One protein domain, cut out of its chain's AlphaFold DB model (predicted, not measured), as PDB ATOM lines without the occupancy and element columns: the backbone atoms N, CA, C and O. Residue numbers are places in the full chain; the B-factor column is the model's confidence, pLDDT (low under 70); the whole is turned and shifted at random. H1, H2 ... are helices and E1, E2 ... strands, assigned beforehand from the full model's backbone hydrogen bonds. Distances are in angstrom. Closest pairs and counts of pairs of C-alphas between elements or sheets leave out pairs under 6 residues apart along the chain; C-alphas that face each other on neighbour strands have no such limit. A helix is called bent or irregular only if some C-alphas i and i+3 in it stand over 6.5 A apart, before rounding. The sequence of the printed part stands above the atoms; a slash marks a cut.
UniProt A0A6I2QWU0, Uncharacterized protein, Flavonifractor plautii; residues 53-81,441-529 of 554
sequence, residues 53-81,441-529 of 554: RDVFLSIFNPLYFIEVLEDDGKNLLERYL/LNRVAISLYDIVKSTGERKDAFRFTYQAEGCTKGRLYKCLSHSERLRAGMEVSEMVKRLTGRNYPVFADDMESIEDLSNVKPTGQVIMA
ATOM      1  N   ARG A  53     247.115 166.649 345.941       91.88
ATOM      2  CA  ARG A  53     247.667 167.944 345.519       91.88
ATOM      3  C   ARG A  53     248.956 168.269 346.270       91.88
ATOM      4  O   ARG A  53     249.920 168.699 345.648       91.88
ATOM      5  N   ASP A  54     248.959 168.064 347.583       94.31
ATOM      6  CA  ASP A  54     250.077 168.465 348.435       94.31
ATOM      7  C   ASP A  54     251.286 167.551 348.208       94.31
ATOM      8  O   ASP A  54     252.395 168.053 348.107       94.31
ATOM      9  N   VAL A  55     251.082 166.251 347.947       93.94
ATOM     10  CA  VAL A  55     252.154 165.345 347.489       93.94
ATOM     11  C   VAL A  55     252.754 165.822 346.170       93.94
ATOM     12  O   VAL A  55     253.975 165.914 346.047       93.94
ATOM     13  N   PHE A  56     251.907 166.138 345.184       94.50
ATOM     14  CA  PHE A  56     252.377 166.638 343.894       94.50
ATOM     15  C   PHE A  56     253.174 167.933 344.063       94.50
ATOM     16  O   PHE A  56     254.289 168.020 343.561       94.50
ATOM     17  N   LEU A  57     252.646 168.920 344.791       95.69
ATOM     18  CA  LEU A  57     253.300 170.214 344.977       95.69
ATOM     19  C   LEU A  57     254.583 170.113 345.808       95.69
ATOM     20  O   LEU A  57     255.536 170.822 345.504       95.69
ATOM     21  N   SER A  58     254.650 169.210 346.788       95.19
ATOM     22  CA  SER A  58     255.864 168.942 347.568       95.19
ATOM     23  C   SER A  58     256.974 168.259 346.776       95.19
ATOM     24  O   SER A  58     258.126 168.324 347.191       95.19
ATOM     25  N   ILE A  59     256.641 167.605 345.659       95.44
ATOM     26  CA  ILE A  59     257.626 167.082 344.706       95.44
ATOM     27  C   ILE A  59     257.941 168.134 343.635       95.44
ATOM     28  O   ILE A  59     259.100 168.340 343.283       95.44
ATOM     29  N   PHE A  60     256.908 168.787 343.103       95.88
ATOM     30  CA  PHE A  60     257.018 169.695 341.969       95.88
ATOM     31  C   PHE A  60     257.709 171.004 342.333       95.88
ATOM     32  O   PHE A  60     258.535 171.469 341.562       95.88
ATOM     33  N   ASN A  61     257.401 171.601 343.482       95.38
ATOM     34  CA  ASN A  61     258.041 172.825 343.945       95.38
ATOM     35  C   ASN A  61     258.876 172.528 345.207       95.38
ATOM     36  O   ASN A  61     258.296 172.334 346.278       95.38
ATOM     37  N   PRO A  62     260.219 172.569 345.115       92.88
ATOM     38  CA  PRO A  62     261.133 172.317 346.227       92.88
ATOM     39  C   PRO A  62     260.803 173.058 347.525       92.88
ATOM     40  O   PRO A  62     260.971 172.513 348.613       92.88
ATOM     41  N   LEU A  63     260.332 174.302 347.431       93.44
ATOM     42  CA  LEU A  63     260.085 175.141 348.603       93.44
ATOM     43  C   LEU A  63     258.708 174.890 349.231       93.44
ATOM     44  O   LEU A  63     258.493 175.220 350.394       93.44
ATOM     45  N   TYR A  64     257.780 174.262 348.502       95.31
ATOM     46  CA  TYR A  64     256.387 174.125 348.926       95.31
ATOM     47  C   TYR A  64     256.234 173.357 350.243       95.31
ATOM     48  O   TYR A  64     255.510 173.793 351.137       95.31
ATOM     49  N   PHE A  65     256.940 172.232 350.393       94.50
ATOM     50  CA  PHE A  65     256.801 171.394 351.585       94.50
ATOM     51  C   PHE A  65     257.230 172.123 352.867       94.50
ATOM     52  O   PHE A  65     256.569 171.997 353.893       94.50
ATOM     53  N   ILE A  66     258.327 172.883 352.819       91.94
ATOM     54  CA  ILE A  66     258.888 173.529 354.012       91.94
ATOM     55  C   ILE A  66     258.241 174.897 354.266       91.94
ATOM     56  O   ILE A  66     258.043 175.267 355.420       91.94
ATOM     57  N   GLU A  67     257.925 175.657 353.212       92.06
ATOM     58  CA  GLU A  67     257.502 177.061 353.331       92.06
ATOM     59  C   GLU A  67     255.988 177.270 353.266       92.06
ATOM     60  O   GLU A  67     255.519 178.317 353.702       92.06
ATOM     61  N   VAL A  68     255.225 176.313 352.722       93.25
ATOM     62  CA  VAL A  68     253.770 176.461 352.542       93.25
ATOM     63  C   VAL A  68     252.975 175.509 353.423       93.25
ATOM     64  O   VAL A  68     251.959 175.921 353.973       93.25
ATOM     65  N   LEU A  69     253.399 174.247 353.547       88.81
ATOM     66  CA  LEU A  69     252.604 173.256 354.278       88.81
ATOM     67  C   LEU A  69     252.654 173.421 355.799       88.81
ATOM     68  O   LEU A  69     251.696 173.028 356.448       88.81
ATOM     69  N   GLU A  70     253.726 173.979 356.371       83.94
ATOM     70  CA  GLU A  70     253.875 174.133 357.829       83.94
ATOM     71  C   GLU A  70     253.405 172.861 358.587       83.94
ATOM     72  O   GLU A  70     253.887 171.763 358.294       83.94
ATOM     73  N   ASP A  71     252.438 172.971 359.504       81.06
ATOM     74  CA  ASP A  71     251.901 171.846 360.286       81.06
ATOM     75  C   ASP A  71     251.198 170.770 359.427       81.06
ATOM     76  O   ASP A  71     251.240 169.581 359.762       81.06
ATOM     77  N   ASP A  72     250.618 171.130 358.277       87.56
ATOM     78  CA  ASP A  72     250.033 170.157 357.342       87.56
ATOM     79  C   ASP A  72     251.106 169.246 356.727       87.56
ATOM     80  O   ASP A  72     250.830 168.094 356.381       87.56
ATOM     81  N   GLY A  73     252.360 169.709 356.658       88.31
ATOM     82  CA  GLY A  73     253.496 168.919 356.183       88.31
ATOM     83  C   GLY A  73     253.835 167.771 357.132       88.31
ATOM     84  O   GLY A  73     254.164 166.667 356.689       88.31
ATOM     85  N   LYS A  74     253.687 167.990 358.441       88.88
ATOM     86  CA  LYS A  74     253.841 166.942 359.456       88.88
ATOM     87  C   LYS A  74     252.770 165.863 359.300       88.88
ATOM     88  O   LYS A  74     253.109 164.682 359.215       88.88
ATOM     89  N   ASN A  75     251.506 166.272 359.178       89.56
ATOM     90  CA  ASN A  75     250.381 165.362 358.943       89.56
ATOM     91  C   ASN A  75     250.565 164.556 357.652       89.56
ATOM     92  O   ASN A  75     250.241 163.368 357.608       89.56
ATOM     93  N   LEU A  76     251.098 165.192 356.603       89.94
ATOM     94  CA  LEU A  76     251.402 164.522 355.346       89.94
ATOM     95  C   LEU A  76     252.434 163.410 355.555       89.94
ATOM     96  O   LEU A  76     252.193 162.285 355.129       89.94
ATOM     97  N   LEU A  77     253.548 163.681 356.244       90.00
ATOM     98  CA  LEU A  77     254.571 162.658 356.496       90.00
ATOM     99  C   LEU A  77     254.023 161.491 357.307       90.00
ATOM    100  O   LEU A  77     254.227 160.348 356.917       90.00
ATOM    101  N   GLU A  78     253.293 161.760 358.387       88.06
ATOM    102  CA  GLU A  78     252.760 160.716 359.271       88.06
ATOM    103  C   GLU A  78     251.865 159.704 358.558       88.06
ATOM    104  O   GLU A  78     251.899 158.524 358.903       88.06
ATOM    105  N   ARG A  79     251.125 160.128 357.526       88.81
ATOM    106  CA  ARG A  79     250.296 159.229 356.707       88.81
ATOM    107  C   ARG A  79     251.108 158.258 355.852       88.81
ATOM    108  O   ARG A  79     250.627 157.164 355.575       88.81
ATOM    109  N   TYR A  80     252.305 158.658 355.420       88.56
ATOM    110  CA  TYR A  80     253.180 157.848 354.565       88.56
ATOM    111  C   TYR A  80     254.296 157.132 355.344       88.56
ATOM    112  O   TYR A  80     255.069 156.378 354.752       88.56
ATOM    113  N   LEU A  81     254.405 157.343 356.661       89.50
ATOM    114  CA  LEU A  81     255.352 156.606 357.495       89.50
ATOM    115  C   LEU A  81     254.894 155.151 357.695       89.50
ATOM    116  O   LEU A  81     253.707 154.890 357.898       89.50
ATOM    117  N   LEU A 441     267.874 161.662 355.158       88.75
ATOM    118  CA  LEU A 441     268.320 162.534 354.088       88.75
ATOM    119  C   LEU A 441     269.857 162.693 354.170       88.75
ATOM    120  O   LEU A 441     270.495 162.198 355.103       88.75
ATOM    121  N   ASN A 442     270.468 163.274 353.142       88.31
ATOM    122  CA  ASN A 442     271.908 163.504 353.006       88.31
ATOM    123  C   ASN A 442     272.401 164.680 353.874       88.31
ATOM    124  O   ASN A 442     273.294 164.506 354.699       88.31
ATOM    125  N   ARG A 443     271.830 165.875 353.689       88.94
ATOM    126  CA  ARG A 443     272.203 167.113 354.398       88.94
ATOM    127  C   ARG A 443     271.053 167.728 355.173       88.94
ATOM    128  O   ARG A 443     271.307 168.494 356.103       88.94
ATOM    129  N   VAL A 444     269.811 167.423 354.810       91.12
ATOM    130  CA  VAL A 444     268.643 167.831 355.590       91.12
ATOM    131  C   VAL A 444     268.413 166.831 356.721       91.12
ATOM    132  O   VAL A 444     268.503 165.625 356.525       91.12
ATOM    133  N   ALA A 445     268.081 167.316 357.912       90.12
ATOM    134  CA  ALA A 445     267.514 166.491 358.971       90.12
ATOM    135  C   ALA A 445     266.164 167.064 359.400       90.12
ATOM    136  O   ALA A 445     266.043 168.266 359.664       90.12
ATOM    137  N   ILE A 446     265.170 166.181 359.460       89.44
ATOM    138  CA  ILE A 446     263.793 166.482 359.845       89.44
ATOM    139  C   ILE A 446     263.578 165.933 361.250       89.44
ATOM    140  O   ILE A 446     263.791 164.747 361.501       89.44
ATOM    141  N   SER A 447     263.146 166.788 362.166       86.81
ATOM    142  CA  SER A 447     262.591 166.356 363.446       86.81
ATOM    143  C   SER A 447     261.079 166.519 363.363       86.81
ATOM    144  O   SER A 447     260.612 167.599 363.022       86.81
ATOM    145  N   LEU A 448     260.322 165.450 363.622       85.31
ATOM    146  CA  LEU A 448     258.866 165.525 363.821       85.31
ATOM    147  C   LEU A 448     258.542 165.647 365.312       85.31
ATOM    148  O   LEU A 448     257.701 166.445 365.715       85.31
ATOM    149  N   TYR A 449     259.271 164.879 366.123       83.44
ATOM    150  CA  TYR A 449     259.157 164.855 367.572       83.44
ATOM    151  C   TYR A 449     260.536 164.729 368.215       83.44
ATOM    152  O   TYR A 449     261.393 163.999 367.711       83.44
ATOM    153  N   ASP A 450     260.721 165.375 369.361       80.62
ATOM    154  CA  ASP A 450     261.859 165.159 370.248       80.62
ATOM    155  C   ASP A 450     261.438 164.190 371.365       80.62
ATOM    156  O   ASP A 450     260.476 164.450 372.088       80.62
ATOM    157  N   ILE A 451     262.157 163.078 371.535       79.50
ATOM    158  CA  ILE A 451     261.935 162.167 372.668       79.50
ATOM    159  C   ILE A 451     262.745 162.659 373.862       79.50
ATOM    160  O   ILE A 451     263.976 162.762 373.807       79.50
ATOM    161  N   VAL A 452     262.067 162.921 374.974       81.94
ATOM    162  CA  VAL A 452     262.733 163.214 376.241       81.94
ATOM    163  C   VAL A 452     263.335 161.921 376.783       81.94
ATOM    164  O   VAL A 452     262.614 161.029 377.214       81.94
ATOM    165  N   LYS A 453     264.668 161.812 376.798       77.06
ATOM    166  CA  LYS A 453     265.376 160.573 377.182       77.06
ATOM    167  C   LYS A 453     265.029 160.047 378.580       77.06
ATOM    168  O   LYS A 453     265.122 158.850 378.801       77.06
ATOM    169  N   SER A 454     264.656 160.922 379.515       73.50
ATOM    170  CA  SER A 454     264.303 160.535 380.886       73.50
ATOM    171  C   SER A 454     262.856 160.069 381.041       73.50
ATOM    172  O   SER A 454     262.579 159.249 381.908       73.50
ATOM    173  N   THR A 455     261.926 160.593 380.237       73.69
ATOM    174  CA  THR A 455     260.490 160.309 380.383       73.69
ATOM    175  C   THR A 455     259.909 159.514 379.217       73.69
ATOM    176  O   THR A 455     258.773 159.067 379.309       73.69
ATOM    177  N   GLY A 456     260.628 159.340 378.110       72.31
ATOM    178  CA  GLY A 456     260.090 158.745 376.882       72.31
ATOM    179  C   GLY A 456     258.975 159.567 376.225       72.31
ATOM    180  O   GLY A 456     258.388 159.114 375.245       72.31
ATOM    181  N   GLU A 457     258.675 160.762 376.743       80.56
ATOM    182  CA  GLU A 457     257.619 161.628 376.221       80.56
ATOM    183  C   GLU A 457     258.033 162.222 374.880       80.56
ATOM    184  O   GLU A 457     259.160 162.704 374.717       80.56
ATOM    185  N   ARG A 458     257.097 162.210 373.929       80.38
ATOM    186  CA  ARG A 458     257.256 162.849 372.627       80.38
ATOM    187  C   ARG A 458     256.854 164.311 372.747       80.38
ATOM    188  O   ARG A 458     255.715 164.632 373.071       80.38
ATOM    189  N   LYS A 459     257.794 165.208 372.477       82.00
ATOM    190  CA  LYS A 459     257.524 166.637 372.320       82.00
ATOM    191  C   LYS A 459     257.417 166.961 370.849       82.00
ATOM    192  O   LYS A 459     258.256 166.519 370.072       82.00
ATOM    193  N   ASP A 460     256.412 167.742 370.483       81.69
ATOM    194  CA  ASP A 460     256.318 168.249 369.123       81.69
ATOM    195  C   ASP A 460     257.528 169.136 368.814       81.69
ATOM    196  O   ASP A 460     257.868 170.036 369.585       81.69
ATOM    197  N   ALA A 461     258.218 168.829 367.723       79.81
ATOM    198  CA  ALA A 461     259.445 169.505 367.342       79.81
ATOM    199  C   ALA A 461     259.580 169.536 365.820       79.81
ATOM    200  O   ALA A 461     260.647 169.201 365.311       79.81
ATOM    201  N   PHE A 462     258.516 169.923 365.104       88.81
ATOM    202  CA  PHE A 462     258.535 170.025 363.645       88.81
ATOM    203  C   PHE A 462     259.535 171.088 363.161       88.81
ATOM    204  O   PHE A 462     259.266 172.291 363.162       88.81
ATOM    205  N   ARG A 463     260.746 170.647 362.802       89.38
ATOM    206  CA  ARG A 463     261.838 171.526 362.356       89.38
ATOM    207  C   ARG A 463     262.745 170.851 361.342       89.38
ATOM    208  O   ARG A 463     263.005 169.650 361.396       89.38
ATOM    209  N   PHE A 464     263.315 171.692 360.488       90.94
ATOM    210  CA  PHE A 464     264.281 171.313 359.468       90.94
ATOM    211  C   PHE A 464     265.630 171.938 359.792       90.94
ATOM    212  O   PHE A 464     265.731 173.136 360.092       90.94
ATOM    213  N   THR A 465     266.676 171.126 359.704       91.81
ATOM    214  CA  THR A 465     268.060 171.591 359.768       91.81
ATOM    215  C   THR A 465     268.795 171.185 358.505       91.81
ATOM    216  O   THR A 465     268.505 170.138 357.936       91.81
ATOM    217  N   TYR A 466     269.729 172.019 358.060       91.12
ATOM    218  CA  TYR A 466     270.546 171.762 356.881       91.12
ATOM    219  C   TYR A 466     272.027 171.840 357.239       91.12
ATOM    220  O   TYR A 466     272.496 172.818 357.838       91.12
ATOM    221  N   GLN A 467     272.767 170.795 356.884       90.12
ATOM    222  CA  GLN A 467     274.205 170.709 357.069       90.12
ATOM    223  C   GLN A 467     274.927 171.243 355.829       90.12
ATOM    224  O   GLN A 467     275.030 170.571 354.805       90.12
ATOM    225  N   ALA A 468     275.446 172.465 355.932       79.50
ATOM    226  CA  ALA A 468     276.262 173.056 354.878       79.50
ATOM    227  C   ALA A 468     277.683 172.471 354.849       79.50
ATOM    228  O   ALA A 468     278.181 171.939 355.844       79.50
ATOM    229  N   GLU A 469     278.347 172.595 353.702       74.12
ATOM    230  CA  GLU A 469     279.729 172.149 353.519       74.12
ATOM    231  C   GLU A 469     280.680 172.850 354.492       74.12
ATOM    232  O   GLU A 469     280.537 174.035 354.788       74.12
ATOM    233  N   GLY A 470     281.626 172.089 355.048       72.44
ATOM    234  CA  GLY A 470     282.577 172.590 356.043       72.44
ATOM    235  C   GLY A 470     281.983 172.884 357.428       72.44
ATOM    236  O   GLY A 470     282.728 173.261 358.330       72.44
ATOM    237  N   CYS A 471     280.676 172.688 357.639       74.19
ATOM    238  CA  CYS A 471     280.020 172.897 358.930       74.19
ATOM    239  C   CYS A 471     279.796 171.571 359.677       74.19
ATOM    240  O   CYS A 471     279.254 170.605 359.138       74.19
ATOM    241  N   THR A 472     280.157 171.540 360.962       71.50
ATOM    242  CA  THR A 472     279.946 170.375 361.844       71.50
ATOM    243  C   THR A 472     278.567 170.359 362.506       71.50
ATOM    244  O   THR A 472     278.159 169.335 363.047       71.50
ATOM    245  N   LYS A 473     277.834 171.481 362.468       79.50
ATOM    246  CA  LYS A 473     276.476 171.617 363.011       79.50
ATOM    247  C   LYS A 473     275.501 172.031 361.913       79.50
ATOM    248  O   LYS A 473     275.796 172.934 361.131       79.50
ATOM    249  N   GLY A 474     274.330 171.395 361.888       84.31
ATOM    250  CA  GLY A 474     273.217 171.807 361.035       84.31
ATOM    251  C   GLY A 474     272.658 173.164 361.468       84.31
ATOM    252  O   GLY A 474     272.528 173.435 362.663       84.31
ATOM    253  N   ARG A 475     272.333 174.023 360.501       90.31
ATOM    254  CA  ARG A 475     271.656 175.309 360.735       90.31
ATOM    255  C   ARG A 475     270.152 175.136 360.564       90.31
ATOM    256  O   ARG A 475     269.717 174.346 359.733       90.31
ATOM    257  N   LEU A 476     269.360 175.871 361.344       90.44
ATOM    258  CA  LEU A 476     267.902 175.886 361.195       90.44
ATOM    259  C   LEU A 476     267.516 176.436 359.819       90.44
ATOM    260  O   LEU A 476     268.123 177.402 359.361       90.44
ATOM    261  N   TYR A 477     266.467 175.874 359.210       91.38
ATOM    262  CA  TYR A 477     266.004 176.267 357.872       91.38
ATOM    263  C   TYR A 477     265.772 177.779 357.718       91.38
ATOM    264  O   TYR A 477     266.177 178.385 356.730       91.38
ATOM    265  N   LYS A 478     265.218 178.427 358.751       89.19
ATOM    266  CA  LYS A 478     264.970 179.881 358.777       89.19
ATOM    267  C   LYS A 478     266.243 180.729 358.620       89.19
ATOM    268  O   LYS A 478     266.158 181.889 358.235       89.19
ATOM    269  N   CYS A 479     267.412 180.164 358.919       90.31
ATOM    270  CA  CYS A 479     268.712 180.833 358.853       90.31
ATOM    271  C   CYS A 479     269.488 180.531 357.560       90.31
ATOM    272  O   CYS A 479     270.650 180.923 357.453       90.31
ATOM    273  N   LEU A 480     268.890 179.798 356.617       90.94
ATOM    274  CA  LEU A 480     269.530 179.408 355.362       90.94
ATOM    275  C   LEU A 480     269.418 180.506 354.301       90.94
ATOM    276  O   LEU A 480     268.411 181.228 354.247       90.94
ATOM    277  N   SER A 481     270.442 180.596 353.445       90.50
ATOM    278  CA  SER A 481     270.394 181.398 352.215       90.50
ATOM    279  C   SER A 481     269.355 180.840 351.234       90.50
ATOM    280  O   SER A 481     268.912 179.701 351.370       90.50
ATOM    281  N   HIS A 482     268.982 181.616 350.211       90.12
ATOM    282  CA  HIS A 482     268.030 181.154 349.190       90.12
ATOM    283  C   HIS A 482     268.493 179.871 348.486       90.12
ATOM    284  O   HIS A 482     267.752 178.896 348.411       90.12
ATOM    285  N   SER A 483     269.761 179.823 348.068       88.69
ATOM    286  CA  SER A 483     270.340 178.646 347.412       88.69
ATOM    287  C   SER A 483     270.400 177.419 348.332       88.69
ATOM    288  O   SER A 483     270.208 176.289 347.883       88.69
ATOM    289  N   GLU A 484     270.618 177.620 349.634       90.62
ATOM    290  CA  GLU A 484     270.576 176.554 350.641       90.62
ATOM    291  C   GLU A 484     269.155 176.045 350.886       90.62
ATOM    292  O   GLU A 484     268.958 174.835 350.990       90.62
ATOM    293  N   ARG A 485     268.164 176.944 350.940       92.12
ATOM    294  CA  ARG A 485     266.745 176.579 351.050       92.12
ATOM    295  C   ARG A 485     266.280 175.777 349.851       92.12
ATOM    296  O   ARG A 485     265.671 174.730 350.034       92.12
ATOM    297  N   LEU A 486     266.633 176.215 348.644       91.44
ATOM    298  CA  LEU A 486     266.283 175.521 347.412       91.44
ATOM    299  C   LEU A 486     266.900 174.114 347.372       91.44
ATOM    300  O   LEU A 486     266.188 173.140 347.137       91.44
ATOM    301  N   ARG A 487     268.187 173.969 347.721       91.25
ATOM    302  CA  ARG A 487     268.848 172.656 347.860       91.25
ATOM    303  C   ARG A 487     268.177 171.762 348.909       91.25
ATOM    304  O   ARG A 487     267.945 170.587 348.637       91.25
ATOM    305  N   ALA A 488     267.854 172.309 350.083       92.19
ATOM    306  CA  ALA A 488     267.154 171.579 351.140       92.19
ATOM    307  C   ALA A 488     265.750 171.136 350.694       92.19
ATOM    308  O   ALA A 488     265.352 169.996 350.925       92.19
ATOM    309  N   GLY A 489     265.023 172.013 350.006       92.94
ATOM    310  CA  GLY A 489     263.710 171.729 349.443       92.94
ATOM    311  C   GLY A 489     263.735 170.640 348.371       92.94
ATOM    312  O   GLY A 489     262.885 169.749 348.363       92.94
ATOM    313  N   MET A 490     264.747 170.642 347.497       92.31
ATOM    314  CA  MET A 490     264.891 169.598 346.477       92.31
ATOM    315  C   MET A 490     265.193 168.240 347.116       92.31
ATOM    316  O   MET A 490     264.665 167.219 346.691       92.31
ATOM    317  N   GLU A 491     265.997 168.218 348.175       92.81
ATOM    318  CA  GLU A 491     266.274 167.003 348.938       92.81
ATOM    319  C   GLU A 491     265.014 166.464 349.643       92.81
ATOM    320  O   GLU A 491     264.733 165.265 349.597       92.81
ATOM    321  N   VAL A 492     264.196 167.352 350.214       93.75
ATOM    322  CA  VAL A 492     262.871 166.996 350.743       93.75
ATOM    323  C   VAL A 492     261.944 166.477 349.639       93.75
ATOM    324  O   VAL A 492     261.237 165.497 349.865       93.75
ATOM    325  N   SER A 493     261.992 167.043 348.432       94.12
ATOM    326  CA  SER A 493     261.220 166.549 347.280       94.12
ATOM    327  C   SER A 493     261.592 165.099 346.950       94.12
ATOM    328  O   SER A 493     260.713 164.257 346.784       94.12
ATOM    329  N   GLU A 494     262.887 164.768 346.944       93.25
ATOM    330  CA  GLU A 494     263.369 163.393 346.750       93.25
ATOM    331  C   GLU A 494     262.916 162.443 347.867       93.25
ATOM    332  O   GLU A 494     262.576 161.286 347.613       93.25
ATOM    333  N   MET A 495     262.850 162.915 349.113       93.38
ATOM    334  CA  MET A 495     262.244 162.137 350.194       93.38
ATOM    335  C   MET A 495     260.758 161.877 349.937       93.38
ATOM    336  O   MET A 495     260.336 160.729 350.059       93.38
ATOM    337  N   VAL A 496     259.974 162.889 349.557       93.25
ATOM    338  CA  VAL A 496     258.539 162.715 349.270       93.25
ATOM    339  C   VAL A 496     258.334 161.734 348.113       93.25
ATOM    340  O   VAL A 496     257.464 160.866 348.207       93.25
ATOM    341  N   LYS A 497     259.177 161.772 347.071       93.00
ATOM    342  CA  LYS A 497     259.163 160.761 345.997       93.00
ATOM    343  C   LYS A 497     259.370 159.347 346.537       93.00
ATOM    344  O   LYS A 497     258.600 158.449 346.208       93.00
ATOM    345  N   ARG A 498     260.376 159.144 347.399       91.44
ATOM    346  CA  ARG A 498     260.663 157.830 348.009       91.44
ATOM    347  C   ARG A 498     259.534 157.338 348.916       91.44
ATOM    348  O   ARG A 498     259.211 156.159 348.864       91.44
ATOM    349  N   LEU A 499     258.947 158.218 349.728       91.25
ATOM    350  CA  LEU A 499     257.864 157.867 350.656       91.25
ATOM    351  C   LEU A 499     256.565 157.515 349.930       91.25
ATOM    352  O   LEU A 499     255.870 156.583 350.317       91.25
ATOM    353  N   THR A 500     256.234 158.273 348.886       91.00
ATOM    354  CA  THR A 500     254.954 158.134 348.174       91.00
ATOM    355  C   THR A 500     255.035 157.193 346.973       91.00
ATOM    356  O   THR A 500     254.004 156.824 346.416       91.00
ATOM    357  N   GLY A 501     256.246 156.831 346.539       89.56
ATOM    358  CA  GLY A 501     256.489 156.062 345.317       89.56
ATOM    359  C   GLY A 501     256.216 156.840 344.025       89.56
ATOM    360  O   GLY A 501     256.218 156.250 342.947       89.56
ATOM    361  N   ARG A 502     255.965 158.155 344.102       90.25
ATOM    362  CA  ARG A 502     255.613 158.995 342.949       90.25
ATOM    363  C   ARG A 502     256.834 159.749 342.441       90.25
ATOM    364  O   ARG A 502     257.510 160.410 343.215       90.25
ATOM    365  N   ASN A 503     257.091 159.704 341.136       91.00
ATOM    366  CA  ASN A 503     258.253 160.349 340.515       91.00
ATOM    367  C   ASN A 503     257.841 161.504 339.586       91.00
ATOM    368  O   ASN A 503     258.033 161.442 338.372       91.00
ATOM    369  N   TYR A 504     257.217 162.542 340.153       92.81
ATOM    370  CA  TYR A 504     256.863 163.755 339.406       92.81
ATOM    371  C   TYR A 504     258.092 164.622 339.094       92.81
ATOM    372  O   TYR A 504     259.090 164.554 339.821       92.81
ATOM    373  N   PRO A 505     258.036 165.446 338.028       92.94
ATOM    374  CA  PRO A 505     259.105 166.387 337.727       92.94
ATOM    375  C   PRO A 505     259.271 167.408 338.851       92.94
ATOM    376  O   PRO A 505     258.289 167.817 339.463       92.94
ATOM    377  N   VAL A 506     260.506 167.852 339.073       94.75
ATOM    378  CA  VAL A 506     260.836 168.929 340.019       94.75
ATOM    379  C   VAL A 506     261.077 170.207 339.229       94.75
ATOM    380  O   VAL A 506     261.942 170.232 338.356       94.75
ATOM    381  N   PHE A 507     260.335 171.266 339.522       94.94
ATOM    382  CA  PHE A 507     260.517 172.605 338.978       94.94
ATOM    383  C   PHE A 507     261.271 173.473 339.986       94.94
ATOM    384  O   PHE A 507     260.741 173.825 341.038       94.94
ATOM    385  N   ALA A 508     262.513 173.816 339.662       90.88
ATOM    386  CA  ALA A 508     263.342 174.696 340.472       90.88
ATOM    387  C   ALA A 508     263.462 176.064 339.789       90.88
ATOM    388  O   ALA A 508     263.961 176.157 338.663       90.88
ATOM    389  N   ASP A 509     262.990 177.100 340.479       89.31
ATOM    390  CA  ASP A 509     263.150 178.502 340.083       89.31
ATOM    391  C   ASP A 509     264.448 179.094 340.653       89.31
ATOM    392  O   ASP A 509     265.065 178.489 341.532       89.31
ATOM    393  N   ASP A 510     264.879 180.250 340.145       87.31
ATOM    394  CA  ASP A 510     266.112 180.949 340.550       87.31
ATOM    395  C   ASP A 510     267.383 180.077 340.474       87.31
ATOM    396  O   ASP A 510     268.310 180.186 341.294       87.31
ATOM    397  N   MET A 511     267.457 179.185 339.480       88.25
ATOM    398  CA  MET A 511     268.569 178.238 339.340       88.25
ATOM    399  C   MET A 511     269.904 178.907 338.973       88.25
ATOM    400  O   MET A 511     270.937 178.243 338.966       88.25
ATOM    401  N   GLU A 512     269.942 180.215 338.700       85.38
ATOM    402  CA  GLU A 512     271.186 180.991 338.652       85.38
ATOM    403  C   GLU A 512     271.901 181.110 340.006       85.38
ATOM    404  O   GLU A 512     273.098 181.391 340.026       85.38
ATOM    405  N   SER A 513     271.200 180.879 341.121       84.06
ATOM    406  CA  SER A 513     271.753 180.956 342.480       84.06
ATOM    407  C   SER A 513     272.453 179.668 342.945       84.06
ATOM    408  O   SER A 513     273.039 179.638 344.032       84.06
ATOM    409  N   ILE A 514     272.399 178.601 342.139       83.25
ATOM    410  CA  ILE A 514     272.959 177.282 342.441       83.25
ATOM    411  C   ILE A 514     274.056 176.935 341.428       83.25
ATOM    412  O   ILE A 514     273.806 176.853 340.229       83.25
ATOM    413  N   GLU A 515     275.264 176.662 341.927       75.25
ATOM    414  CA  GLU A 515     276.409 176.260 341.096       75.25
ATOM    415  C   GLU A 515     276.324 174.789 340.649       75.25
ATOM    416  O   GLU A 515     276.576 174.471 339.488       75.25
ATOM    417  N   ASP A 516     275.930 173.891 341.558       79.31
ATOM    418  CA  ASP A 516     275.773 172.457 341.300       79.31
ATOM    419  C   ASP A 516     274.682 171.807 342.177       79.31
ATOM    420  O   ASP A 516     274.287 172.344 343.221       79.31
ATOM    421  N   LEU A 517     274.222 170.624 341.749       80.31
ATOM    422  CA  LEU A 517     273.203 169.793 342.413       80.31
ATOM    423  C   LEU A 517     273.752 168.438 342.901       80.31
ATOM    424  O   LEU A 517     272.997 167.475 343.081       80.31
ATOM    425  N   SER A 518     275.069 168.329 343.099       76.06
ATOM    426  CA  SER A 518     275.731 167.069 343.476       76.06
ATOM    427  C   SER A 518     275.263 166.519 344.830       76.06
ATOM    428  O   SER A 518     275.302 165.308 345.064       76.06
ATOM    429  N   ASN A 519     274.782 167.403 345.705       76.62
ATOM    430  CA  ASN A 519     274.241 167.090 347.021       76.62
ATOM    431  C   ASN A 519     272.836 166.464 346.972       76.62
ATOM    432  O   ASN A 519     272.552 165.588 347.788       76.62
ATOM    433  N   VAL A 520     271.985 166.903 346.039       79.69
ATOM    434  CA  VAL A 520     270.577 166.485 345.934       79.69
ATOM    435  C   VAL A 520     270.441 165.187 345.143       79.69
ATOM    436  O   VAL A 520     269.683 164.315 345.547       79.69
ATOM    437  N   LYS A 521     271.184 165.048 344.032       82.31
ATOM    438  CA  LYS A 521     271.071 163.913 343.090       82.31
ATOM    439  C   LYS A 521     269.605 163.613 342.715       82.31
ATOM    440  O   LYS A 521     269.106 162.535 343.040       82.31
ATOM    441  N   PRO A 522     268.915 164.565 342.063       84.38
ATOM    442  CA  PRO A 522     267.487 164.444 341.799       84.38
ATOM    443  C   PRO A 522     267.177 163.211 340.946       84.38
ATOM    444  O   PRO A 522     267.876 162.924 339.971       84.38
ATOM    445  N   THR A 523     266.118 162.490 341.307       84.75
ATOM    446  CA  THR A 523     265.603 161.369 340.521       84.75
ATOM    447  C   THR A 523     264.563 161.871 339.516       84.75
ATOM    448  O   THR A 523     263.785 162.775 339.804       84.75
ATOM    449  N   GLY A 524     264.535 161.314 338.304       86.19
ATOM    450  CA  GLY A 524     263.562 161.721 337.282       86.19
ATOM    451  C   GLY A 524     263.844 163.085 336.635       86.19
ATOM    452  O   GLY A 524     264.989 163.521 336.525       86.19
ATOM    453  N   GLN A 525     262.790 163.730 336.128       88.88
ATOM    454  CA  GLN A 525     262.899 164.969 335.352       88.88
ATOM    455  C   GLN A 525     263.049 166.199 336.260       88.88
ATOM    456  O   GLN A 525     262.309 166.366 337.228       88.88
ATOM    457  N   VAL A 526     263.961 167.104 335.897       89.94
ATOM    458  CA  VAL A 526     264.130 168.409 336.551       89.94
ATOM    459  C   VAL A 526     263.955 169.515 335.521       89.94
ATOM    460  O   VAL A 526     264.572 169.487 334.457       89.94
ATOM    461  N   ILE A 527     263.118 170.493 335.847       92.38
ATOM    462  CA  ILE A 527     262.891 171.705 335.068       92.38
ATOM    463  C   ILE A 527     263.574 172.843 335.822       92.38
ATOM    464  O   ILE A 527     263.222 173.133 336.961       92.38
ATOM    465  N   MET A 528     264.569 173.463 335.195       90.12
ATOM    466  CA  MET A 528     265.344 174.551 335.792       90.12
ATOM    467  C   MET A 528     264.967 175.863 335.117       90.12
ATOM    468  O   MET A 528     265.226 176.032 333.924       90.12
ATOM    469  N   ALA A 529     264.374 176.784 335.869       91.38
ATOM    470  CA  ALA A 529     264.149 178.148 335.414       91.38
ATOM    471  C   ALA A 529     265.330 179.025 335.841       91.38
ATOM    472  O   ALA A 529     265.776 178.982 336.987       91.38
TER     473      ALA A 529
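Overview. This is residues 53 to 81 and 441 to 529 of the 554 residues of an uncharacterized protein of Flavonifractor plautii (UniProt A0A6I2QWU0). A long, bent hairpin of two strands, E1 and E2, reaches away from a small helical body in which H4 lies in the middle, with H1 and H2 packed on it. H3 lies near the bends of the hairpin, and the short strand pair E3 and E4 lies at the end far from the hairpin's tip. The printed part has 118 residues, with four named helices and four named strands in the order H1 H2 H3 E1 E2 H4 E3 E4; E1 and E2 are antiparallel, E3 and E4 parallel, and the class is mixed. It is compact, with a radius of gyration of the C-alphas of 14.5 A and spans of 48 by 35 by 20 A.

Arrangement. E1, residues 444 to 451, and E2, residues 458 to 466, form an antiparallel hairpin, with N 445 and O 465 2.9 A apart, within hydrogen-bond range. E1 bends by 70 degrees at residue 448 and E2 by 56 degrees at residue 462. The closest C-alphas of E1 and H4, residues 482 to 500, are those of Val 444 and Ala 488, 6.0 A apart. H1, residues 53 to 60, touches H4 at a steep tilt of 56 degrees, opposite ways; their closest C-alphas, of Ile 59 and Ser 493, are 4.5 A apart. H2, residues 64 to 67, touches residues 489 to 493 of H4 alone, closest at C-alphas 66 and 489, 6.9 A. H3, residues 70 to 80, is close to H4 but not clearly touching, closest at C-alphas 80 and 499, 6.1 A. E3, residues 506 to 508, is parallel to E4, residues 526 to 528, with N 527 and O 506 2.8 A apart, within hydrogen-bond range. Every O i to N i+4 pair is within range in H1 and H4, and 5 of 7 are in H3; H2 is too short for such a pair.

Along the chain. H1 begins at C-alpha 53 (247.667, 167.944, 345.519), and E4 ends at C-alpha 528 (265.344, 174.551, 335.792). From first to last C-alpha, H4 measures 26.5 A, E2 22.4 A, E1 19.2 A and H3 16.6 A.

Size, cuts and confidence. The two farthest C-alphas, of Ser 454 and Ala 529, are 48.8 A apart. Residues 82 to 440 are not printed, and C-alphas 81 and 441 are 14.7 A apart across this cut. The links E2 to H4 and E3 to E4 are long. The mean pLDDT of the printed part is 87.8, and no printed residue is under 70.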